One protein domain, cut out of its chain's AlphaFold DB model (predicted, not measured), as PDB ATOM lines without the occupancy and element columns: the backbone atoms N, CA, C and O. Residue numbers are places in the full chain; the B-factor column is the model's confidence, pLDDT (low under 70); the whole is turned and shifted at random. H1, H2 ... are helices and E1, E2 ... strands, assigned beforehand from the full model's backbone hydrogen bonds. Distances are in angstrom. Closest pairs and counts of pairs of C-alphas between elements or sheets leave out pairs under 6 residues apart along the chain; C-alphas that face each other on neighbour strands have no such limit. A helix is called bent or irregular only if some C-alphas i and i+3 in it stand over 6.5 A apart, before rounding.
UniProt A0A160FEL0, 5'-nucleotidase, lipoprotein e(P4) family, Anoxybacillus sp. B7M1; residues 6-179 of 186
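This is residues 6 to 179 of the 186 residues of the protein "5'-nucleotidase, lipoprotein e(P4) family" of Anoxybacillus sp. B7M1 (UniProt A0A160FEL0). Two short pairs of parallel strands, E1 with E2 and E3 with E4, lie in the middle, near each other through E1 and E3, with helices H1, H2, H3 and H4 on one side of them and H5, H6 and H7 on the other. H8 lies at one end of the longest axis and H3 towards the other; the helices are loosely gathered, and few of them touch. The printed part has 174 residues with eight named helices and four named strands, in the order H1, H2, H3, E1, H4, E2, H5, E3, H6, E4, H7, H8, and its class is mostly helix. The whole is compact, with a radius of gyration of the C-alphas of 17.0 A and a rounded outline of 50 by 40 by 30 A.

E1, residues 56 to 61, and E2, residues 85 to 88, are parallel neighbours at 37 degrees; N 86 and O 56, 2.9 A apart, and N 58 and O 86, 3.0 A apart, are within hydrogen-bond range. H4, residues 62 to 74, comes between them in the chain, and the three make a strand-helix-strand unit, two parallel neighbour strands joined through a helix, with a right-handed crossover. The closest C-alphas of H4 and E2 are those of Glu 62 and Phe 87, 6.3 A apart. The closest C-alphas of H5, residues 95 to 102, and E2 are those of Arg 97 and Leu 86, 6.4 A apart. H4 touches H2, residues 22 to 31, with residues 64 to 68 alone; the closest C-alphas, of Ala 67 and Met 30, are 5.3 A apart. H2 and H4 run the same way at a shallow tilt of 34 degrees, only just short of steep. H1, residues 8 to 17, is close to H2 but not clearly touching, with the C-alphas of Tyr 10 and Trp 28 closest at 6.8 A. H3, residues 40 to 49, touches no helix and is apart from H2 and H4. E3, residues 110 to 112, is near E1 and is the parallel neighbour of E4, residues 145 to 147, at 22 degrees; N 146 and O 110 are 2.8 A apart, within hydrogen-bond range. With H6, residues 127 to 136, E3 and E4 make a second such unit, also with a right-handed crossover. H6 and H7, residues 155 to 160, only just touch, with 3 pairs of C-alphas within 8 A, Leu 127 and Ala 159 closest at 5.4 A. H8, residues 169 to 178, is close to H7 but not clearly touching, and about perpendicular to it at 82 degrees; the closest C-alphas, of Ile 160 and Val 175, are 6.9 A apart. Every O i to N i+4 pair is within hydrogen-bond range in H1, H2, H3, H5, H6 and H8, against 7 of 9 in H4 and 1 of 2 in H7.

E1 runs 13.0 A from C-alpha 56 at (-3.076, 58.088, 85.009), and E2 runs 10.0 A. H4 is the longest helix, 19.6 A, and is irregular: C-alphas 63 and 66 are 7.2 A apart. H1 begins at C-alpha 8, (14.086, 51.617, 91.282), and is 14.1 A long; H2 is 14.5 A, H3 14.1 A and H5 10.3 A. E3 is 6.7 A, E4 6.2 A, H6 14.3 A and H7 8.6 A. H8, 14.2 A long, ends at C-alpha 178, (27.890, 48.188, 69.860).

The two C-alphas farthest apart, of Gly 51 and Ala 170, are 50.4 A apart. The printed part has no cut. The link from E3 to H6, residues 113 to 126, is long, while those from H1 to H2 and from E1 to H4 are tight. Mean pLDDT of the printed part is 94.5, and no printed residue is under 70.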
ATOM      1  N   HIS A   6       8.017  55.391  91.801       83.12
ATOM      2  CA  HIS A   6       9.437  55.082  91.801       83.12
ATOM      3  C   HIS A   6       9.669  53.570  91.936       83.12
ATOM      4  O   HIS A   6       9.531  52.998  93.017       83.12
ATOM      5  N   ASN A   7      10.034  52.916  90.830       89.94
ATOM      6  CA  ASN A   7      10.246  51.464  90.787       89.94
ATOM      7  C   ASN A   7      11.728  51.052  90.879       89.94
ATOM      8  O   ASN A   7      12.035  49.880  90.694       89.94
ATOM      9  N   SER A   8      12.656  51.968  91.193       90.62
ATOM     10  CA  SER A   8      14.086  51.617  91.282       90.62
ATOM     11  C   SER A   8      14.423  50.498  92.286       90.62
ATOM     12  O   SER A   8      15.361  49.753  92.005       90.62
ATOM     13  N   PRO A   9      13.674  50.277  93.395       93.56
ATOM     14  CA  PRO A   9      13.927  49.121  94.257       93.56
ATOM     15  C   PRO A   9      13.746  47.780  93.532       93.56
ATOM     16  O   PRO A   9      14.484  46.833  93.807       93.56
ATOM     17  N   TYR A  10      12.814  47.703  92.575       92.75
ATOM     18  CA  TYR A  10      12.672  46.526  91.718       92.75
ATOM     19  C   TYR A  10      13.886  46.363  90.796       92.75
ATOM     20  O   TYR A  10      14.437  45.269  90.706       92.75
ATOM     21  N   GLU A  11      14.376  47.442  90.184       91.94
ATOM     22  CA  GLU A  11      15.588  47.385  89.351       91.94
ATOM     23  C   GLU A  11      16.828  46.968  90.161       91.94
ATOM     24  O   GLU A  11      17.622  46.138  89.717       91.94
ATOM     25  N   ALA A  12      16.960  47.448  91.402       92.38
ATOM     26  CA  ALA A  12      18.009  47.012  92.323       92.38
ATOM     27  C   ALA A  12      17.900  45.513  92.665       92.38
ATOM     28  O   ALA A  12      18.914  44.809  92.695       92.38
ATOM     29  N   TYR A  13      16.680  45.006  92.872       92.31
ATOM     30  CA  TYR A  13      16.427  43.574  93.045       92.31
ATOM     31  C   TYR A  13      16.849  42.769  91.806       92.31
ATOM     32  O   TYR A  13      17.487  41.721  91.940       92.31
ATOM     33  N   ILE A  14      16.563  43.270  90.601       90.81
ATOM     34  CA  ILE A  14      16.973  42.617  89.353       90.81
ATOM     35  C   ILE A  14      18.493  42.593  89.189       90.81
ATOM     36  O   ILE A  14      19.021  41.555  88.792       90.81
ATOM     37  N   ILE A  15      19.210  43.657  89.555       88.12
ATOM     38  CA  ILE A  15      20.685  43.666  89.538       88.12
ATOM     39  C   ILE A  15      21.255  42.559  90.437       88.12
ATOM     40  O   ILE A  15      22.193  41.871  90.042       88.12
ATOM     41  N   GLN A  16      20.677  42.351  91.624       89.56
ATOM     42  CA  GLN A  16      21.125  41.303  92.552       89.56
ATOM     43  C   GLN A  16      20.768  39.892  92.069       89.56
ATOM     44  O   GLN A  16      21.538  38.953  92.267       89.56
ATOM     45  N   LYS A  17      19.596  39.729  91.447       88.25
ATOM     46  CA  LYS A  17      19.086  38.431  90.985       88.25
ATOM     47  C   LYS A  17      19.663  37.988  89.636       88.25
ATOM     48  O   LYS A  17      19.764  36.792  89.380       88.25
ATOM     49  N   GLY A  18      19.985  38.939  88.762       79.00
ATOM     50  CA  GLY A  18      20.571  38.731  87.438       79.00
ATOM     51  C   GLY A  18      19.584  38.499  86.285       79.00
ATOM     52  O   GLY A  18      19.997  38.580  85.133       79.00
ATOM     53  N   VAL A  19      18.296  38.233  86.546       77.50
ATOM     54  CA  VAL A  19      17.302  37.940  85.492       77.50
ATOM     55  C   VAL A  19      15.971  38.651  85.779       77.50
ATOM     56  O   VAL A  19      15.269  38.241  86.710       77.50
ATOM     57  N   PRO A  20      15.574  39.675  84.991       77.62
ATOM     58  CA  PRO A  20      14.213  40.201  85.021       77.62
ATOM     59  C   PRO A  20      13.218  39.160  84.518       77.62
ATOM     60  O   PRO A  20      13.474  38.441  83.554       77.62
ATOM     61  N   ASN A  21      12.055  39.096  85.156       83.44
ATOM     62  CA  ASN A  21      10.914  38.364  84.628       83.44
ATOM     63  C   ASN A  21       9.611  39.036  85.060       83.44
ATOM     64  O   ASN A  21       9.536  39.716  86.084       83.44
ATOM     65  N   PHE A  22       8.571  38.801  84.270       83.19
ATOM     66  CA  PHE A  22       7.262  39.406  84.472       83.19
ATOM     67  C   PHE A  22       6.607  39.001  85.805       83.19
ATOM     68  O   PHE A  22       5.924  39.803  86.436       83.19
ATOM     69  N   THR A  23       6.839  37.773  86.278       89.81
ATOM     70  CA  THR A  23       6.252  37.285  87.532       89.81
ATOM     71  C   THR A  23       6.736  38.079  88.742       89.81
ATOM     72  O   THR A  23       5.946  38.366  89.641       89.81
ATOM     73  N   ASP A  24       8.014  38.447  88.789       92.25
ATOM     74  CA  ASP A  24       8.546  39.224  89.908       92.25
ATOM     75  C   ASP A  24       8.182  40.705  89.818       92.25
ATOM     76  O   ASP A  24       7.907  41.306  90.857       92.25
ATOM     77  N   TRP A  25       8.084  41.262  88.605       92.25
ATOM     78  CA  TRP A  25       7.486  42.585  88.405       92.25
ATOM     79  C   TRP A  25       6.068  42.632  88.974       92.25
ATOM     80  O   TRP A  25       5.747  43.497  89.789       92.25
ATOM     81  N   HIS A  26       5.244  41.643  88.622       93.75
ATOM     82  CA  HIS A  26       3.883  41.558  89.126       93.75
ATOM     83  C   HIS A  26       3.859  41.498  90.659       93.75
ATOM     84  O   HIS A  26       3.134  42.254  91.303       93.75
ATOM     85  N   LYS A  27       4.711  40.668  91.278       95.00
ATOM     86  CA  LYS A  27       4.836  40.618  92.748       95.00
ATOM     87  C   LYS A  27       5.221  41.970  93.347       95.00
ATOM     88  O   LYS A  27       4.651  42.331  94.373       95.00
ATOM     89  N   TRP A  28       6.154  42.705  92.737       95.19
ATOM     90  CA  TRP A  28       6.528  44.056  93.170       95.19
ATOM     91  C   TRP A  28       5.332  45.011  93.118       95.19
ATOM     92  O   TRP A  28       5.012  45.657  94.115       95.19
ATOM     93  N   VAL A  29       4.610  45.045  91.995       94.75
ATOM     94  CA  VAL A  29       3.435  45.914  91.843       94.75
ATOM     95  C   VAL A  29       2.355  45.575  92.871       94.75
ATOM     96  O   VAL A  29       1.787  46.479  93.486       94.75
ATOM     97  N   MET A  30       2.115  44.285  93.120       96.44
ATOM     98  CA  MET A  30       1.124  43.824  94.096       96.44
ATOM     99  C   MET A  30       1.470  44.182  95.548       96.44
ATOM    100  O   MET A  30       0.562  44.235  96.381       96.44
ATOM    101  N   GLN A  31       2.736  44.480  95.864       96.38
ATOM    102  CA  GLN A  31       3.111  44.997  97.186       96.38
ATOM    103  C   GLN A  31       2.588  46.419  97.418       96.38
ATOM    104  O   GLN A  31       2.329  46.770  98.567       96.38
ATOM    105  N   ALA A  32       2.369  47.204  96.355       95.75
ATOM    106  CA  ALA A  32       1.885  48.586  96.422       95.75
ATOM    107  C   ALA A  32       2.772  49.518  97.280       95.75
ATOM    108  O   ALA A  32       2.275  50.433  97.928       95.75
ATOM    109  N   GLN A  33       4.088  49.285  97.284       95.31
ATOM    110  CA  GLN A  33       5.052  49.981  98.149       95.31
ATOM    111  C   GLN A  33       5.946  50.988  97.415       95.31
ATOM    112  O   GLN A  33       6.824  51.578  98.038       95.31
ATOM    113  N   ALA A  34       5.738  51.214  96.115       94.69
ATOM    114  CA  ALA A  34       6.572  52.133  95.351       94.69
ATOM    115  C   ALA A  34       6.415  53.567  95.876       94.69
ATOM    116  O   ALA A  34       5.292  54.050  96.047       94.69
ATOM    117  N   ASP A  35       7.526  54.255  96.126       94.75
ATOM    118  CA  ASP A  35       7.503  55.649  96.560       94.75
ATOM    119  C   ASP A  35       7.032  56.589  95.446       94.75
ATOM    120  O   ASP A  35       7.062  56.255  94.260       94.75
ATOM    121  N   ALA A  36       6.568  57.777  95.830       94.12
ATOM    122  CA  ALA A  36       6.296  58.832  94.865       94.12
ATOM    123  C   ALA A  36       7.612  59.394  94.315       94.12
ATOM    124  O   ALA A  36       8.600  59.510  95.043       94.12
ATOM    125  N   LEU A  37       7.619  59.791  93.042       93.50
ATOM    126  CA  LEU A  37       8.714  60.609  92.527       93.50
ATOM    127  C   LEU A  37       8.712  61.988  93.218       93.50
ATOM    128  O   LEU A  37       7.629  62.531  93.467       93.50
ATOM    129  N   PRO A  38       9.889  62.578  93.507       95.38
ATOM    130  CA  PRO A  38       9.972  63.907  94.110       95.38
ATOM    131  C   PRO A  38       9.175  64.948  93.314       95.38
ATOM    132  O   PRO A  38       9.279  65.001  92.088       95.38
ATOM    133  N   GLY A  39       8.369  65.768  93.994       95.94
ATOM    134  CA  GLY A  39       7.547  66.800  93.356       95.94
ATOM    135  C   GLY A  39       6.237  66.300  92.737       95.94
ATOM    136  O   GLY A  39       5.364  67.114  92.442       95.94
ATOM    137  N   ALA A  40       6.065  64.989  92.512       96.06
ATOM    138  CA  ALA A  40       4.918  64.472  91.760       96.06
ATOM    139  C   ALA A  40       3.596  64.623  92.525       96.06
ATOM    140  O   ALA A  40       2.593  65.024  91.934       96.06
ATOM    141  N   VAL A  41       3.600  64.322  93.827       96.75
ATOM    142  CA  VAL A  41       2.411  64.471  94.679       96.75
ATOM    143  C   VAL A  41       2.088  65.948  94.853       96.75
ATOM    144  O   VAL A  41       0.958  66.336  94.579       96.75
ATOM    145  N   GLU A  42       3.069  66.794  95.204       97.75
ATOM    146  CA  GLU A  42       2.815  68.228  95.391       97.75
ATOM    147  C   GLU A  42       2.282  68.888  94.114       97.75
ATOM    148  O   GLU A  42       1.306  69.641  94.162       97.75
ATOM    149  N   PHE A  43       2.881  68.574  92.961       97.44
ATOM    150  CA  PHE A  43       2.442  69.108  91.677       97.44
ATOM    151  C   PHE A  43       1.020  68.663  91.330       97.44
ATOM    152  O   PHE A  43       0.193  69.491  90.951       97.44
ATOM    153  N   LEU A  44       0.705  67.373  91.470       97.44
ATOM    154  CA  LEU A  44      -0.627  66.882  91.132       97.44
ATOM    155  C   LEU A  44      -1.691  67.366  92.113       97.44
ATOM    156  O   LEU A  44      -2.780  67.716  91.671       97.44
ATOM    157  N   THR A  45      -1.390  67.470  93.408       98.12
ATOM    158  CA  THR A  45      -2.298  68.102  94.375       98.12
ATOM    159  C   THR A  45      -2.552  69.565  94.016       98.12
ATOM    160  O   THR A  45      -3.685  70.036  94.114       98.12
ATOM    161  N   TYR A  46      -1.534  70.293  93.544       98.25
ATOM    162  CA  TYR A  46      -1.728  71.647  93.033       98.25
ATOM    163  C   TYR A  46      -2.651  71.670  91.805       98.25
ATOM    164  O   TYR A  46      -3.586  72.466  91.780       98.25
ATOM    165  N   VAL A  47      -2.436  70.793  90.820       97.69
ATOM    166  CA  VAL A  47      -3.286  70.680  89.617       97.69
ATOM    167  C   VAL A  47      -4.739  70.353  89.986       97.69
ATOM    168  O   VAL A  47      -5.653  71.036  89.526       97.69
ATOM    169  N   ASP A  48      -4.946  69.392  90.889       98.06
ATOM    170  CA  ASP A  48      -6.258  69.014  91.428       98.06
ATOM    171  C   ASP A  48      -6.948  70.203  92.119       98.06
ATOM    172  O   ASP A  48      -8.108  70.504  91.847       98.06
ATOM    173  N   SER A  49      -6.203  70.989  92.910       98.38
ATOM    174  CA  SER A  49      -6.726  72.206  93.554       98.38
ATOM    175  C   SER A  49      -7.165  73.302  92.571       98.38
ATOM    176  O   SER A  49      -7.873  74.234  92.960       98.38
ATOM    177  N   LYS A  50      -6.742  73.221  91.300       98.44
ATOM    178  CA  LYS A  50      -7.190  74.113  90.218       98.44
ATOM    179  C   LYS A  50      -8.410  73.581  89.468       98.44
ATOM    180  O   LYS A  50      -8.852  74.240  88.531       98.44
ATOM    181  N   GLY A  51      -8.957  72.435  89.875       97.69
ATOM    182  CA  GLY A  51     -10.090  71.797  89.208       97.69
ATOM    183  C   GLY A  51      -9.725  71.200  87.850       97.69
ATOM    184  O   GLY A  51     -10.577  71.142  86.971       97.69
ATOM    185  N   ILE A  52      -8.458  70.824  87.653       98.00
ATOM    186  CA  ILE A  52      -7.984  70.183  86.424       98.00
ATOM    187  C   ILE A  52      -7.963  68.667  86.639       98.00
ATOM    188  O   ILE A  52      -7.374  68.175  87.605       98.00
ATOM    189  N   ASP A  53      -8.562  67.925  85.710       98.31
ATOM    190  CA  ASP A  53      -8.564  66.465  85.741       98.31
ATOM    191  C   ASP A  53      -7.183  65.864  85.452       98.31
ATOM    192  O   ASP A  53      -6.436  66.275  84.556       98.31
ATOM    193  N   ILE A  54      -6.853  64.830  86.216       97.88
ATOM    194  CA  ILE A  54      -5.593  64.103  86.196       97.88
ATOM    195  C   ILE A  54      -5.895  62.673  85.780       97.88
ATOM    196  O   ILE A  54      -6.514  61.908  86.512       97.88
ATOM    197  N   PHE A  55      -5.400  62.287  84.609       97.50
ATOM    198  CA  PHE A  55      -5.505  60.915  84.118       97.50
ATOM    199  C   PHE A  55      -4.177  60.177  84.264       97.50
ATOM    200  O   PHE A  55      -3.135  60.646  83.793       97.50
ATOM    201  N   TYR A  56      -4.210  58.995  84.870       96.56
ATOM    202  CA  TYR A  56      -3.076  58.088  85.009       96.56
ATOM    203  C   TYR A  56      -3.106  57.064  83.873       96.56
ATOM    204  O   TYR A  56      -3.875  56.104  83.897       96.56
ATOM    205  N   VAL A  57      -2.279  57.283  82.848       95.81
ATOM    206  CA  VAL A  57      -2.236  56.442  81.643       95.81
ATOM    207  C   VAL A  57      -1.001  55.554  81.719       95.81
ATOM    208  O   VAL A  57       0.107  56.044  81.543       95.81
ATOM    209  N   SER A  58      -1.153  54.259  81.993       93.12
ATOM    210  CA  SER A  58      -0.020  53.373  82.314       93.12
ATOM    211  C   SER A  58      -0.034  52.082  81.505       93.12
ATOM    212  O   SER A  58      -1.094  51.590  81.133       93.12
ATOM    213  N   ASN A  59       1.150  51.512  81.248       93.50
ATOM    214  CA  ASN A  59       1.283  50.195  80.617       93.50
ATOM    215  C   ASN A  59       1.303  49.014  81.605       93.50
ATOM    216  O   ASN A  59       1.558  47.892  81.181       93.50
ATOM    217  N   ARG A  60       1.015  49.251  82.893       91.44
ATOM    218  CA  ARG A  60       0.687  48.170  83.837       91.44
ATOM    219  C   ARG A  60      -0.551  47.404  83.369       91.44
ATOM    220  O   ARG A  60      -1.424  47.983  82.709       91.44
ATOM    221  N   ASP A  61      -0.612  46.129  83.726       88.94
ATOM    222  CA  ASP A  61      -1.684  45.234  83.288       88.94
ATOM    223  C   ASP A  61      -2.989  45.443  84.060       88.94
ATOM    224  O   ASP A  61      -3.013  45.962  85.178       88.94
ATOM    225  N   GLU A  62      -4.109  45.016  83.473       87.19
ATOM    226  CA  GLU A  62      -5.437  45.165  84.087       87.19
ATOM    227  C   GLU A  62      -5.535  44.492  85.471       87.19
ATOM    228  O   GLU A  62      -6.241  44.969  86.364       87.19
ATOM    229  N   ASN A  63      -4.787  43.408  85.694       90.31
ATOM    230  CA  ASN A  63      -4.724  42.728  86.991       90.31
ATOM    231  C   ASN A  63      -3.898  43.493  88.050       90.31
ATOM    232  O   ASN A  63      -4.019  43.202  89.239       90.31
ATOM    233  N   GLU A  64      -3.118  44.500  87.651       92.19
ATOM    234  CA  GLU A  64      -2.283  45.346  88.518       92.19
ATOM    235  C   GLU A  64      -2.979  46.653  88.936       92.19
ATOM    236  O   GLU A  64      -2.479  47.400  89.788       92.19
ATOM    237  N   VAL A  65      -4.158  46.938  88.375       91.31
ATOM    238  CA  VAL A  65      -4.900  48.195  88.572       91.31
ATOM    239  C   VAL A  65      -5.218  48.441  90.040       91.31
ATOM    240  O   VAL A  65      -4.945  49.519  90.568       91.31
ATOM    241  N   LYS A  66      -5.769  47.437  90.732       93.56
ATOM    242  CA  LYS A  66      -6.182  47.577  92.139       93.56
ATOM    243  C   LYS A  66      -4.996  47.893  93.049       93.56
ATOM    244  O   LYS A  66      -5.100  48.780  93.893       93.56
ATOM    245  N   ALA A  67      -3.874  47.199  92.855       95.25
ATOM    246  CA  ALA A  67      -2.652  47.446  93.614       95.25
ATOM    247  C   ALA A  67      -2.053  48.820  93.289       95.25
ATOM    248  O   ALA A  67      -1.621  49.533  94.190       95.25
ATOM    249  N   THR A  68      -2.113  49.244  92.024       94.94
ATOM    250  CA  THR A  68      -1.655  50.576  91.612       94.94
ATOM    251  C   THR A  68      -2.481  51.687  92.252       94.94
ATOM    252  O   THR A  68      -1.913  52.605  92.834       94.94
ATOM    253  N   ILE A  69      -3.813  51.585  92.218       94.88
ATOM    254  CA  ILE A  69      -4.705  52.550  92.875       94.88
ATOM    255  C   ILE A  69      -4.422  52.606  94.379       94.88
ATOM    256  O   ILE A  69      -4.336  53.698  94.939       94.88
ATOM    257  N   LYS A  70      -4.245  51.448  95.029       96.25
ATOM    258  CA  LYS A  70      -3.869  51.380  96.447       96.25
ATOM    259  C   LYS A  70      -2.570  52.150  96.706       96.25
ATOM    260  O   LYS A  70      -2.567  53.034  97.556       96.25
ATOM    261  N   ASN A  71      -1.518  51.872  95.936       96.62
ATOM    262  CA  ASN A  71      -0.225  52.538  96.077       96.62
ATOM    263  C   ASN A  71      -0.358  54.061  95.916       96.62
ATOM    264  O   ASN A  71       0.210  54.811  96.703       96.62
ATOM    265  N   LEU A  72      -1.100  54.527  94.908       96.69
ATOM    266  CA  LEU A  72      -1.279  55.957  94.651       96.69
ATOM    267  C   LEU A  72      -2.023  56.648  95.797       96.69
ATOM    268  O   LEU A  72      -1.582  57.699  96.258       96.69
ATOM    269  N   LYS A  73      -3.091  56.027  96.313       96.44
ATOM    270  CA  LYS A  73      -3.821  56.537  97.483       96.44
ATOM    271  C   LYS A  73      -2.935  56.612  98.724       96.44
ATOM    272  O   LYS A  73      -2.935  57.633  99.400       96.44
ATOM    273  N   GLU A  74      -2.162  55.564  99.002       96.75
ATOM    274  CA  GLU A  74      -1.245  55.523 100.152       96.75
ATOM    275  C   GLU A  74      -0.129  56.571 100.052       96.75
ATOM    276  O   GLU A  74       0.333  57.071 101.074       96.75
ATOM    277  N   LYS A  75       0.280  56.944  98.832       96.81
ATOM    278  CA  LYS A  75       1.255  58.019  98.585       96.81
ATOM    279  C   LYS A  75       0.623  59.409  98.440       96.81
ATOM    280  O   LYS A  75       1.347  60.367  98.199       96.81
ATOM    281  N   GLY A  76      -0.695  59.539  98.613       96.69
ATOM    282  CA  GLY A  76      -1.389  60.831  98.624       96.69
ATOM    283  C   GLY A  76      -1.670  61.436  97.246       96.69
ATOM    284  O   GLY A  76      -1.960  62.625  97.158       96.69
ATOM    285  N   PHE A  77      -1.602  60.648  96.171       97.62
ATOM    286  CA  PHE A  77      -1.944  61.135  94.835       97.62
ATOM    287  C   PHE A  77      -3.446  61.463  94.725       97.62
ATOM    288  O   PHE A  77      -4.281  60.629  95.103       97.62
ATOM    289  N   PRO A  78      -3.815  62.634  94.176       97.38
ATOM    290  CA  PRO A  78      -5.212  63.011  93.984       97.38
ATOM    291  C   PRO A  78      -5.852  62.214  92.845       97.38
ATOM    292  O   PRO A  78      -5.157  61.649  91.997       97.38
ATOM    293  N   GLN A  79      -7.185  62.167  92.819       96.94
ATOM    294  CA  GLN A  79      -7.962  61.522  91.748       96.94
ATOM    295  C   GLN A  79      -7.519  60.070  91.454       96.94
ATOM    296  O   GLN A  79      -7.609  59.572  90.337       96.94
ATOM    297  N   ALA A  80      -7.006  59.356  92.464       94.81
ATOM    298  CA  ALA A  80      -6.606  57.955  92.345       94.81
ATOM    299  C   ALA A  80      -7.840  57.029  92.376       94.81
ATOM    300  O   ALA A  80      -8.022  56.220  93.293       94.81
ATOM    301  N   THR A  81      -8.726  57.171  91.395       92.75
ATOM    302  CA  THR A  81      -9.993  56.437  91.251       92.75
ATOM    303  C   THR A  81     -10.066  55.748  89.891       92.75
ATOM    304  O   THR A  81      -9.303  56.055  88.983       92.75
ATOM    305  N   ALA A  82     -10.931  54.740  89.752       90.88
ATOM    306  CA  ALA A  82     -10.931  53.857  88.581       90.88
ATOM    307  C   ALA A  82     -11.235  54.573  87.248       90.88
ATOM    308  O   ALA A  82     -10.762  54.150  86.201       90.88
ATOM    309  N   ASP A  83     -12.000  55.656  87.287       92.31
ATOM    310  CA  ASP A  83     -12.364  56.517  86.159       92.31
ATOM    311  C   ASP A  83     -11.209  57.401  85.656       92.31
ATOM    312  O   ASP A  83     -11.143  57.709  84.468       92.31
ATOM    313  N   HIS A  84     -10.239  57.707  86.518       94.69
ATOM    314  CA  HIS A  84      -9.020  58.446  86.173       94.69
ATOM    315  C   HIS A  84      -7.858  57.534  85.746       94.69
ATOM    316  O   HIS A  84      -6.736  57.990  85.523       94.69
ATOM    317  N   MET A  85      -8.107  56.229  85.622       92.75
ATOM    318  CA  MET A  85      -7.095  55.200  85.406       92.75
ATOM    319  C   MET A  85      -7.256  54.539  84.034       92.75
ATOM    320  O   MET A  85      -8.225  53.824  83.785       92.75
ATOM    321  N   LEU A  86      -6.280  54.731  83.145       93.25
ATOM    322  CA  LEU A  86      -6.282  54.155  81.797       93.25
ATOM    323  C   LEU A  86      -5.078  53.224  81.609       93.25
ATOM    324  O   LEU A  86      -4.002  53.622  81.152       93.25
ATOM    325  N   PHE A  87      -5.277  51.960  81.968       88.69
ATOM    326  CA  PHE A  87      -4.252  50.917  81.929       88.69
ATOM    327  C   PHE A  87      -4.162  50.205  80.577       88.69
ATOM    328  O   PHE A  87      -4.980  50.438  79.683       88.69
ATOM    329  N   ARG A  88      -3.124  49.382  80.397       87.50
ATOM    330  CA  ARG A  88      -2.936  48.610  79.169       87.50
ATOM    331  C   ARG A  88      -4.052  47.584  79.037       87.50
ATOM    332  O   ARG A  88      -4.239  46.773  79.932       87.50
ATOM    333  N   ALA A  89      -4.734  47.616  77.896       78.56
ATOM    334  CA  ALA A  89      -5.611  46.537  77.464       78.56
ATOM    335  C   ALA A  89      -4.830  45.606  76.520       78.56
ATOM    336  O   ALA A  89      -4.008  44.812  76.962       78.56
ATOM    337  N   LYS A  90      -5.028  45.731  75.202       80.06
ATOM    338  CA  LYS A  90      -4.407  44.843  74.199       80.06
ATOM    339  C   LYS A  90      -3.136  45.395  73.555       80.06
ATOM    340  O   LYS A  90      -2.356  44.629  73.006       80.06
ATOM    341  N   GLU A  91      -2.934  46.709  73.589       87.00
ATOM    342  CA  GLU A  91      -1.863  47.387  72.855       87.00
ATOM    343  C   GLU A  91      -0.937  48.178  73.786       87.00
ATOM    344  O   GLU A  91      -1.372  48.779  74.769       87.00
ATOM    345  N   ASN A  92       0.357  48.207  73.456       88.31
ATOM    346  CA  ASN A  92       1.349  48.974  74.213       88.31
ATOM    347  C   ASN A  92       1.263  50.483  73.941       88.31
ATOM    348  O   ASN A  92       1.665  51.273  74.799       88.31
ATOM    349  N   SER A  93       0.728  50.885  72.781       94.19
ATOM    350  CA  SER A  93       0.530  52.299  72.464       94.19
ATOM    351  C   SER A  93      -0.440  52.933  73.456       94.19
ATOM    352  O   SER A  93      -1.502  52.387  73.775       94.19
ATOM    353  N   LYS A  94      -0.083  54.110  73.965       95.75
ATOM    354  CA  LYS A  94      -0.960  54.916  74.830       95.75
ATOM    355  C   LYS A  94      -1.896  55.810  74.021       95.75
ATOM    356  O   LYS A  94      -2.755  56.467  74.605       95.75
ATOM    357  N   GLU A  95      -1.772  55.804  72.695       95.88
ATOM    358  CA  GLU A  95      -2.518  56.692  71.814       95.88
ATOM    359  C   GLU A  95      -4.034  56.527  71.933       95.88
ATOM    360  O   GLU A  95      -4.697  57.531  72.186       95.88
ATOM    361  N   PRO A  96      -4.618  55.315  71.885       95.56
ATOM    362  CA  PRO A  96      -6.078  55.210  71.948       95.56
ATOM    363  C   PRO A  96      -6.644  55.622  73.313       95.56
ATOM    364  O   PRO A  96      -7.764  56.122  73.414       95.56
ATOM    365  N   ARG A  97      -5.833  55.512  74.373       95.25
ATOM    366  CA  ARG A  97      -6.167  56.016  75.712       95.25
ATOM    367  C   ARG A  97      -6.112  57.543  75.775       95.25
ATOM    368  O   ARG A  97      -7.018  58.142  76.347       95.25
ATOM    369  N   ARG A  98      -5.116  58.180  75.144       96.31
ATOM    370  CA  ARG A  98      -5.076  59.646  74.982       96.31
ATOM    371  C   ARG A  98      -6.268  60.143  74.165       96.31
ATOM    372  O   ARG A  98      -6.957  61.052  74.611       96.31
ATOM    373  N   GLN A  99      -6.576  59.490  73.046       96.62
ATOM    374  CA  GLN A  99      -7.723  59.839  72.203       96.62
ATOM    375  C   GLN A  99      -9.051  59.719  72.954       96.62
ATOM    376  O   GLN A  99      -9.899  60.595  72.820       96.62
ATOM    377  N   LYS A 100      -9.223  58.687  73.793       96.12
ATOM    378  CA  LYS A 100     -10.408  58.547  74.653       96.12
ATOM    379  C   LYS A 100     -10.571  59.730  75.610       96.12
ATOM    380  O   LYS A 100     -11.677  60.234  75.749       96.12
ATOM    381  N   ILE A 101      -9.488  60.194  76.237       97.00
ATOM    382  CA  ILE A 101      -9.515  61.395  77.091       97.00
ATOM    383  C   ILE A 101      -9.886  62.627  76.251       97.00
ATOM    384  O   ILE A 101     -10.730  63.419  76.656       97.00
ATOM    385  N   GLN A 102      -9.319  62.755  75.049       97.31
ATOM    386  CA  GLN A 102      -9.554  63.896  74.155       97.31
ATOM    387  C   GLN A 102     -10.983  64.006  73.604       97.31
ATOM    388  O   GLN A 102     -11.342  65.043  73.056       97.31
ATOM    389  N   GLN A 103     -11.810  62.968  73.751       97.88
ATOM    390  CA  GLN A 103     -13.231  63.041  73.398       97.88
ATOM    391  C   GLN A 103     -14.011  63.988  74.318       97.88
ATOM    392  O   GLN A 103     -15.031  64.531  73.899       97.88
ATOM    393  N   THR A 104     -13.550  64.179  75.557       97.81
ATOM    394  CA  THR A 104     -14.245  64.986  76.574       97.81
ATOM    395  C   THR A 104     -13.359  66.035  77.245       97.81
ATOM    396  O   THR A 104     -13.892  66.936  77.884       97.81
ATOM    397  N   TYR A 105     -12.034  65.949  77.096       98.19
ATOM    398  CA  TYR A 105     -11.067  66.843  77.737       98.19
ATOM    399  C   TYR A 105     -10.058  67.415  76.743       98.19
ATOM    400  O   TYR A 105      -9.680  66.772  75.768       98.19
ATOM    401  N   GLU A 106      -9.524  68.596  77.041       98.00
ATOM    402  CA  GLU A 106      -8.324  69.100  76.379       98.00
ATOM    403  C   GLU A 106      -7.079  68.703  77.184       98.00
ATOM    404  O   GLU A 106      -6.903  69.098  78.336       98.00
ATOM    405  N   ILE A 107      -6.182  67.920  76.577       97.81
ATOM    406  CA  ILE A 107      -4.913  67.554  77.216       97.81
ATOM    407  C   ILE A 107      -3.924  68.718  77.085       97.81
ATOM    408  O   ILE A 107      -3.297  68.897  76.034       97.81
ATOM    409  N   VAL A 108      -3.745  69.457  78.178       97.25
ATOM    410  CA  VAL A 108      -2.825  70.606  78.252       97.25
ATOM    411  C   VAL A 108      -1.364  70.209  78.484       97.25
ATOM    412  O   VAL A 108      -0.465  70.908  78.023       97.25
ATOM    413  N   ALA A 109      -1.108  69.076  79.147       97.56
ATOM    414  CA  ALA A 109       0.241  68.574  79.411       97.56
ATOM    415  C   ALA A 109       0.274  67.047  79.590       97.56
ATOM    416  O   ALA A 109      -0.684  66.423  80.050       97.56
ATOM    417  N   LEU A 110       1.411  66.448  79.244       98.19
ATOM    418  CA  LEU A 110       1.718  65.026  79.353       98.19
ATOM    419  C   LEU A 110       3.037  64.867  80.113       98.19
ATOM    420  O   LEU A 110       4.008  65.555  79.822       98.19
ATOM    421  N   PHE A 111       3.063  63.946  81.074       98.00
ATOM    422  CA  PHE A 111       4.205  63.697  81.958       98.00
ATOM    423  C   PHE A 111       4.616  62.239  81.835       98.00
ATOM    424  O   PHE A 111       3.771  61.369  82.083       98.00
ATOM    425  N   GLY A 112       5.875  61.982  81.493       97.19
ATOM    426  CA  GLY A 112       6.362  60.631  81.230       97.19
ATOM    427  C   GLY A 112       7.880  60.543  81.174       97.19
ATOM    428  O   GLY A 112       8.563  61.550  80.992       97.19
ATOM    429  N   ASP A 113       8.397  59.333  81.353       96.75
ATOM    430  CA  ASP A 113       9.825  59.025  81.246       96.75
ATOM    431  C   ASP A 113      10.204  58.358  79.917       96.75
ATOM    432  O   ASP A 113      11.382  58.235  79.584       96.75
ATOM    433  N   ASN A 114       9.206  57.982  79.112       96.69
ATOM    434  CA  ASN A 114       9.396  57.400  77.793       96.69
ATOM    435  C   ASN A 114       8.718  58.266  76.722       96.69
ATOM    436  O   ASN A 114       7.628  58.789  76.927       96.69
ATOM    437  N   LEU A 115       9.323  58.407  75.539       97.50
ATOM    438  CA  LEU A 115       8.775  59.282  74.493       97.50
ATOM    439  C   LEU A 115       7.403  58.815  73.963       97.50
ATOM    440  O   LEU A 115       6.589  59.644  73.556       97.50
ATOM    441  N   SER A 116       7.103  57.511  74.026       96.31
ATOM    442  CA  SER A 116       5.782  56.952  73.678       96.31
ATOM    443  C   SER A 116       4.656  57.399  74.630       96.31
ATOM    444  O   SER A 116       3.464  57.273  74.321       96.31
ATOM    445  N   ASP A 117       5.004  58.018  75.761       97.06
ATOM    446  CA  ASP A 117       4.051  58.642  76.682       97.06
ATOM    447  C   ASP A 117       3.404  59.893  76.074       97.06
ATOM    448  O   ASP A 117       2.247  60.203  76.377       97.06
ATOM    449  N   PHE A 118       4.116  60.570  75.170       97.62
ATOM    450  CA  PHE A 118       3.718  61.863  74.622       97.62
ATOM    451  C   PHE A 118       2.867  61.740  73.367       97.62
ATOM    452  O   PHE A 118       1.820  62.378  73.268       97.62
ATOM    453  N   THR A 119       3.296  60.919  72.409       96.69
ATOM    454  CA  THR A 119       2.619  60.826  71.117       96.69
ATOM    455  C   THR A 119       3.007  59.560  70.353       96.69
ATOM    456  O   THR A 119       4.077  58.993  70.579       96.69
ATOM    457  N   LYS A 120       2.131  59.099  69.452       96.94
ATOM    458  CA  LYS A 120       2.302  57.832  68.710       96.94
ATOM    459  C   LYS A 120       3.497  57.830  67.755       96.94
ATOM    460  O   LYS A 120       3.961  56.780  67.329       96.94
ATOM    461  N   GLU A 121       4.006  59.003  67.394       97.44
ATOM    462  CA  GLU A 121       5.147  59.170  66.496       97.44
ATOM    463  C   GLU A 121       6.432  58.589  67.097       97.44
ATOM    464  O   GLU A 121       7.374  58.340  66.357       97.44
ATOM    465  N   PHE A 122       6.463  58.317  68.405       97.50
ATOM    466  CA  PHE A 122       7.564  57.624  69.072       97.50
ATOM    467  C   PHE A 122       7.328  56.118  69.262       97.50
ATOM    468  O   PHE A 122       8.227  55.423  69.741       97.50
ATOM    469  N   ASP A 123       6.159  55.587  68.900       96.00
ATOM    470  CA  ASP A 123       5.840  54.176  69.114       96.00
ATOM    471  C   ASP A 123       6.686  53.285  68.195       96.00
ATOM    472  O   ASP A 123       6.645  53.411  66.972       96.00
ATOM    473  N   GLN A 124       7.447  52.373  68.809       95.19
ATOM    474  CA  GLN A 124       8.256  51.349  68.134       95.19
ATOM    475  C   GLN A 124       9.175  51.877  67.013       95.19
ATOM    476  O   GLN A 124       9.387  51.220  65.996       95.19
ATOM    477  N   LYS A 125       9.725  53.086  67.185       97.19
ATOM    478  CA  LYS A 125      10.622  53.708  66.203       97.19
ATOM    479  C   LYS A 125      12.085  53.313  66.392       97.19
ATOM    480  O   LYS A 125      12.548  53.312  67.537       97.19
ATOM    481  N   PRO A 126      12.836  53.060  65.300       96.12
ATOM    482  CA  PRO A 126      14.290  52.934  65.359       96.12
ATOM    483  C   PRO A 126      14.933  54.141  66.051       96.12
ATOM    484  O   PRO A 126      14.370  55.237  66.040       96.12
ATOM    485  N   LEU A 127      16.126  53.949  66.620       94.56
ATOM    486  CA  LEU A 127      16.824  54.984  67.392       94.56
ATOM    487  C   LEU A 127      16.982  56.302  66.611       94.56
ATOM    488  O   LEU A 127      16.725  57.371  67.156       94.56
ATOM    489  N   GLU A 128      17.339  56.222  65.327       96.19
ATOM    490  CA  GLU A 128      17.493  57.388  64.450       96.19
ATOM    491  C   GLU A 128      16.179  58.168  64.287       96.19
ATOM    492  O   GLU A 128      16.134  59.369  64.549       96.19
ATOM    493  N   GLU A 129      15.086  57.488  63.929       98.06
ATOM    494  CA  GLU A 129      13.778  58.128  63.738       98.06
ATOM    495  C   GLU A 129      13.225  58.684  65.059       98.06
ATOM    496  O   GLU A 129      12.656  59.776  65.089       98.06
ATOM    497  N   ARG A 130      13.429  57.969  66.171       97.12
ATOM    498  CA  ARG A 130      13.068  58.441  67.514       97.12
ATOM    499  C   ARG A 130      13.763  59.762  67.839       97.12
ATOM    500  O   ARG A 130      13.091  60.685  68.290       97.12
ATOM    501  N   ASN A 131      15.069  59.855  67.597       97.56
ATOM    502  CA  ASN A 131      15.849  61.061  67.877       97.56
ATOM    503  C   ASN A 131      15.449  62.212  66.941       97.56
ATOM    504  O   ASN A 131      15.193  63.316  67.414       97.56
ATOM    505  N   ALA A 132      15.261  61.942  65.647       98.50
ATOM    506  CA  ALA A 132      14.768  62.942  64.697       98.50
ATOM    507  C   ALA A 132      13.371  63.474  65.072       98.50
ATOM    508  O   ALA A 132      13.070  64.658  64.903       98.50
ATOM    509  N   ASN A 133      12.503  62.622  65.629       98.38
ATOM    510  CA  ASN A 133      11.204  63.054  66.137       98.38
ATOM    511  C   ASN A 133      11.331  63.948  67.380       98.38
ATOM    512  O   ASN A 133      10.512  64.855  67.531       98.38
ATOM    513  N   VAL A 134      12.343  63.755  68.238       98.44
ATOM    514  CA  VAL A 134      12.623  64.689  69.346       98.44
ATOM    515  C   VAL A 134      12.935  66.077  68.790       98.44
ATOM    516  O   VAL A 134      12.301  67.045  69.210       98.44
ATOM    517  N   ASP A 135      13.809  66.171  67.785       98.50
ATOM    518  CA  ASP A 135      14.140  67.447  67.136       98.50
ATOM    519  C   ASP A 135      12.913  68.099  66.489       98.50
ATOM    520  O   ASP A 135      12.693  69.308  66.615       98.50
ATOM    521  N   ARG A 136      12.061  67.293  65.841       98.44
ATOM    522  CA  ARG A 136      10.812  67.772  65.232       98.44
ATOM    523  C   ARG A 136       9.839  68.350  66.262       98.44
ATOM    524  O   ARG A 136       9.148  69.318  65.960       98.44
ATOM    525  N   PHE A 137       9.773  67.767  67.458       98.38
ATOM    526  CA  PHE A 137       8.882  68.196  68.541       98.38
ATOM    527  C   PHE A 137       9.568  69.091  69.584       98.38
ATOM    528  O   PHE A 137       9.026  69.273  70.671       98.38
ATOM    529  N   ARG A 138      10.734  69.679  69.280       98.38
ATOM    530  CA  ARG A 138      11.531  70.462  70.243       98.38
ATOM    531  C   ARG A 138      10.740  71.532  71.013       98.38
ATOM    532  O   ARG A 138      10.975  71.713  72.198       98.38
ATOM    533  N   GLU A 139       9.773  72.186  70.364       98.38
ATOM    534  CA  GLU A 139       8.948  73.256  70.958       98.38
ATOM    535  C   GLU A 139       7.843  72.728  71.902       98.38
ATOM    536  O   GLU A 139       7.198  73.492  72.626       98.38
ATOM    537  N   GLU A 140       7.580  71.418  71.890       98.44
ATOM    538  CA  GLU A 140       6.628  70.773  72.800       98.44
ATOM    539  C   GLU A 140       7.281  70.391  74.133       98.44
ATOM    540  O   GLU A 140       6.603  70.377  75.166       98.44
ATOM    541  N   PHE A 141       8.582  70.084  74.132       98.38
ATOM    542  CA  PHE A 141       9.304  69.670  75.332       98.38
ATOM    543  C   PHE A 141       9.444  70.820  76.333       98.38
ATOM    544  O   PHE A 141       9.806  71.938  75.985       98.38
ATOM    545  N   GLY A 142       9.104  70.550  77.596       97.38
ATOM    546  CA  GLY A 142       9.034  71.562  78.656       97.38
ATOM    547  C   GLY A 142       7.763  72.422  78.632       97.38
ATOM    548  O   GLY A 142       7.518  73.154  79.587       97.38
ATOM    549  N   ARG A 143       6.927  72.301  77.589       97.31
ATOM    550  CA  ARG A 143       5.636  72.994  77.470       97.31
ATOM    551  C   ARG A 143       4.461  72.031  77.616       97.31
ATOM    552  O   ARG A 143       3.712  72.114  78.584       97.31
ATOM    553  N   LYS A 144       4.305  71.120  76.653       97.94
ATOM    554  CA  LYS A 144       3.266  70.080  76.639       97.94
ATOM    555  C   LYS A 144       3.834  68.715  77.011       97.94
ATOM    556  O   LYS A 144       3.144  67.935  77.660       97.94
ATOM    557  N   PHE A 145       5.069  68.419  76.612       98.31
ATOM    558  CA  PHE A 145       5.762  67.169  76.922       98.31
ATOM    559  C   PHE A 145       6.745  67.408  78.067       98.31
ATOM    560  O   PHE A 145       7.811  67.996  77.883       98.31
ATOM    561  N   ILE A 146       6.375  66.977  79.269       98.12
ATOM    562  CA  ILE A 146       7.203  67.106  80.466       98.12
ATOM    563  C   ILE A 146       7.919  65.778  80.708       98.12
ATOM    564  O   ILE A 146       7.308  64.779  81.095       98.12
ATOM    565  N   VAL A 147       9.221  65.773  80.431       97.25
ATOM    566  CA  VAL A 147      10.069  64.577  80.485       97.25
ATOM    567  C   VAL A 147      10.606  64.368  81.893       97.25
ATOM    568  O   VAL A 147      11.111  65.298  82.521       97.25
ATOM    569  N   LEU A 148      10.538  63.126  82.360       96.44
ATOM    570  CA  LEU A 148      11.188  62.657  83.578       96.44
ATOM    571  C   LEU A 148      12.370  61.749  83.198       96.44
ATOM    572  O   LEU A 148      12.242  60.936  82.285       96.44
ATOM    573  N   PRO A 149      13.535  61.864  83.850       95.81
ATOM    574  CA  PRO A 149      14.694  61.057  83.485       95.81
ATOM    575  C   PRO A 149      14.538  59.603  83.953       95.81
ATOM    576  O   PRO A 149      14.358  59.346  85.143       95.81
ATOM    577  N   ASN A 150      14.691  58.648  83.031       95.88
ATOM    578  CA  ASN A 150      14.812  57.221  83.341       95.88
ATOM    579  C   ASN A 150      15.929  56.566  82.502       95.88
ATOM    580  O   ASN A 150      15.693  56.164  81.362       95.88
ATOM    581  N   PRO A 151      17.148  56.436  83.057       95.00
ATOM    582  CA  PRO A 151      18.256  55.749  82.397       95.00
ATOM    583  C   PRO A 151      18.283  54.233  82.667       95.00
ATOM    584  O   PRO A 151      19.249  53.575  82.292       95.00
ATOM    585  N   MET A 152      17.285  53.672  83.363       92.62
ATOM    586  CA  MET A 152      17.293  52.266  83.795       92.62
ATOM    587  C   MET A 152      16.720  51.329  82.729       92.62
ATOM    588  O   MET A 152      17.283  50.268  82.486       92.62
ATOM    589  N   TYR A 153      15.608  51.725  82.105       92.56
ATOM    590  CA  TYR A 153      14.911  50.968  81.064       92.56
ATOM    591  C   TYR A 153      14.043  51.909  80.216       92.56
ATOM    592  O   TYR A 153      13.777  53.047  80.605       92.56
ATOM    593  N   GLY A 154      13.549  51.430  79.074       94.50
ATOM    594  CA  GLY A 154      12.545  52.142  78.277       94.50
ATOM    595  C   GLY A 154      12.657  51.860  76.787       94.50
ATOM    596  O   GLY A 154      13.480  51.061  76.345       94.50
ATOM    597  N   ASP A 155      11.853  52.548  75.972       95.94
ATOM    598  CA  ASP A 155      11.887  52.300  74.526       95.94
ATOM    599  C   ASP A 155      13.189  52.754  73.860       95.94
ATOM    600  O   ASP A 155      13.468  52.323  72.747       95.94
ATOM    601  N   TRP A 156      13.986  53.607  74.513       96.38
ATOM    602  CA  TRP A 156      15.339  53.938  74.055       96.38
ATOM    603  C   TRP A 156      16.248  52.699  74.056       96.38
ATOM    604  O   TRP A 156      17.061  52.527  73.153       96.38
ATOM    605  N   GLU A 157      16.053  51.803  75.024       95.69
ATOM    606  CA  GLU A 157      16.741  50.521  75.115       95.69
ATOM    607  C   GLU A 157      16.122  49.503  74.144       95.69
ATOM    608  O   GLU A 157      16.822  48.812  73.411       95.69
ATOM    609  N   ASN A 158      14.793  49.449  74.054       95.75
ATOM    610  CA  ASN A 158      14.134  48.545  73.106       95.75
ATOM    611  C   ASN A 158      14.484  48.886  71.648       95.75
ATOM    612  O   ASN A 158      14.613  47.987  70.819       95.75
ATOM    613  N   ALA A 159      14.685  50.170  71.334       96.69
ATOM    614  CA  ALA A 159      15.064  50.626  70.001       96.69
ATOM    615  C   ALA A 159      16.440  50.102  69.565       96.69
ATOM    616  O   ALA A 159      16.591  49.741  68.398       96.69
ATOM    617  N   ILE A 160      17.423  50.001  70.473       96.44
ATOM    618  CA  ILE A 160      18.726  49.404  70.125       96.44
ATOM    619  C   ILE A 160      18.603  47.899  69.859       96.44
ATOM    620  O   ILE A 160      19.339  47.373  69.034       96.44
ATOM    621  N   TYR A 161      17.630  47.219  70.475       95.88
ATOM    622  CA  TYR A 161      17.313  45.813  70.192       95.88
ATOM    623  C   TYR A 161      16.467  45.610  68.932       95.88
ATOM    624  O   TYR A 161      16.100  44.478  68.629       95.88
ATOM    625  N   GLY A 162      16.095  46.678  68.216       95.25
ATOM    626  CA  GLY A 162      15.131  46.579  67.118       95.25
ATOM    627  C   GLY A 162      13.754  46.082  67.576       95.25
ATOM    628  O   GLY A 162      13.030  45.487  66.787       95.25
ATOM    629  N   TYR A 163      13.413  46.301  68.850       94.75
ATOM    630  CA  TYR A 163      12.211  45.800  69.528       94.75
ATOM    631  C   TYR A 163      12.088  44.270  69.624       94.75
ATOM    632  O   TYR A 163      11.051  43.775  70.066       94.75
ATOM    633  N   ASP A 164      13.147  43.523  69.309       94.31
ATOM    634  CA  ASP A 164      13.231  42.094  69.605       94.31
ATOM    635  C   ASP A 164      13.664  41.887  71.066       94.31
ATOM    636  O   ASP A 164      14.845  41.955  71.421       94.31
ATOM    637  N   LEU A 165      12.674  41.684  71.938       90.06
ATOM    638  CA  LEU A 165      12.885  41.514  73.377       90.06
ATOM    639  C   LEU A 165      13.231  40.073  73.772       90.06
ATOM    640  O   LEU A 165      13.630  39.867  74.924       90.06
ATOM    641  N   ASP A 166      13.134  39.118  72.844       91.25
ATOM    642  CA  ASP A 166      13.394  37.695  73.091       91.25
ATOM    643  C   ASP A 166      14.890  37.349  73.007       91.25
ATOM    644  O   ASP A 166      15.304  36.250  73.384       91.25
ATOM    645  N   GLN A 167      15.724  38.317  72.607       90.56
ATOM    646  CA  GLN A 167      17.181  38.221  72.661       90.56
ATOM    647  C   GLN A 167      17.682  37.793  74.051       90.56
ATOM    648  O   GLN A 167      17.273  38.318  75.098       90.56
ATOM    649  N   THR A 168      18.652  36.882  74.047       91.12
ATOM    650  CA  THR A 168      19.381  36.429  75.233       91.12
ATOM    651  C   THR A 168      20.147  37.576  75.895       91.12
ATOM    652  O   THR A 168      20.457  38.604  75.287       91.12
ATOM    653  N   PHE A 169      20.545  37.392  77.158       87.56
ATOM    654  CA  PHE A 169      21.381  38.374  77.860       87.56
ATOM    655  C   PHE A 169      22.696  38.670  77.136       87.56
ATOM    656  O   PHE A 169      23.133  39.820  77.113       87.56
ATOM    657  N   ALA A 170      23.318  37.652  76.535       91.50
ATOM    658  CA  ALA A 170      24.561  37.813  75.794       91.50
ATOM    659  C   ALA A 170      24.363  38.658  74.523       91.50
ATOM    660  O   ALA A 170      25.190  39.523  74.227       91.50
ATOM    661  N   GLU A 171      23.252  38.458  73.810       94.75
ATOM    662  CA  GLU A 171      22.890  39.253  72.629       94.75
ATOM    663  C   GLU A 171      22.602  40.707  73.007       94.75
ATOM    664  O   GLU A 171      23.245  41.611  72.470       94.75
ATOM    665  N   LYS A 172      21.761  40.939  74.025       93.50
ATOM    666  CA  LYS A 172      21.471  42.293  74.529       93.50
ATOM    667  C   LYS A 172      22.737  43.013  74.997       93.50
ATOM    668  O   LYS A 172      22.942  44.179  74.666       93.50
ATOM    669  N   ALA A 173      23.629  42.327  75.719       93.25
ATOM    670  CA  ALA A 173      24.905  42.898  76.159       93.25
ATOM    671  C   ALA A 173      25.811  43.289  74.979       93.25
ATOM    672  O   ALA A 173      26.433  44.355  75.003       93.25
ATOM    673  N   LYS A 174      25.865  42.456  73.931       95.81
ATOM    674  CA  LYS A 174      26.614  42.750  72.704       95.81
ATOM    675  C   LYS A 174      26.052  43.983  71.993       95.81
ATOM    676  O   LYS A 174      26.830  44.879  71.670       95.81
ATOM    677  N   VAL A 175      24.735  44.053  71.803       95.69
ATOM    678  CA  VAL A 175      24.061  45.178  71.132       95.69
ATOM    679  C   VAL A 175      24.253  46.483  71.906       95.69
ATOM    680  O   VAL A 175      24.667  47.482  71.320       95.69
ATOM    681  N   ARG A 176      24.079  46.467  73.237       95.31
ATOM    682  CA  ARG A 176      24.367  47.628  74.104       95.31
ATOM    683  C   ARG A 176      25.792  48.146  73.909       95.31
ATOM    684  O   ARG A 176      25.990  49.346  73.782       95.31
ATOM    685  N   LYS A 177      26.785  47.248  73.860       95.56
ATOM    686  CA  LYS A 177      28.193  47.628  73.659       95.56
ATOM    687  C   LYS A 177      28.448  48.211  72.266       95.56
ATOM    688  O   LYS A 177      29.258  49.122  72.142       95.56
ATOM    689  N   GLN A 178      27.779  47.693  71.237       94.81
ATOM    690  CA  GLN A 178      27.890  48.188  69.860       94.81
ATOM    691  C   GLN A 178      27.226  49.555  69.659       94.81
ATOM    692  O   GLN A 178      27.645  50.297  68.780       94.81
ATOM    693  N   ALA A 179      26.223  49.891  70.473       94.38
ATOM    694  CA  ALA A 179      25.547  51.186  70.437       94.38
ATOM    695  C   ALA A 179      26.349  52.326  71.102       94.38
ATOM    696  O   ALA A 179      25.917  53.475  71.059       94.38
TER     697      ALA A 179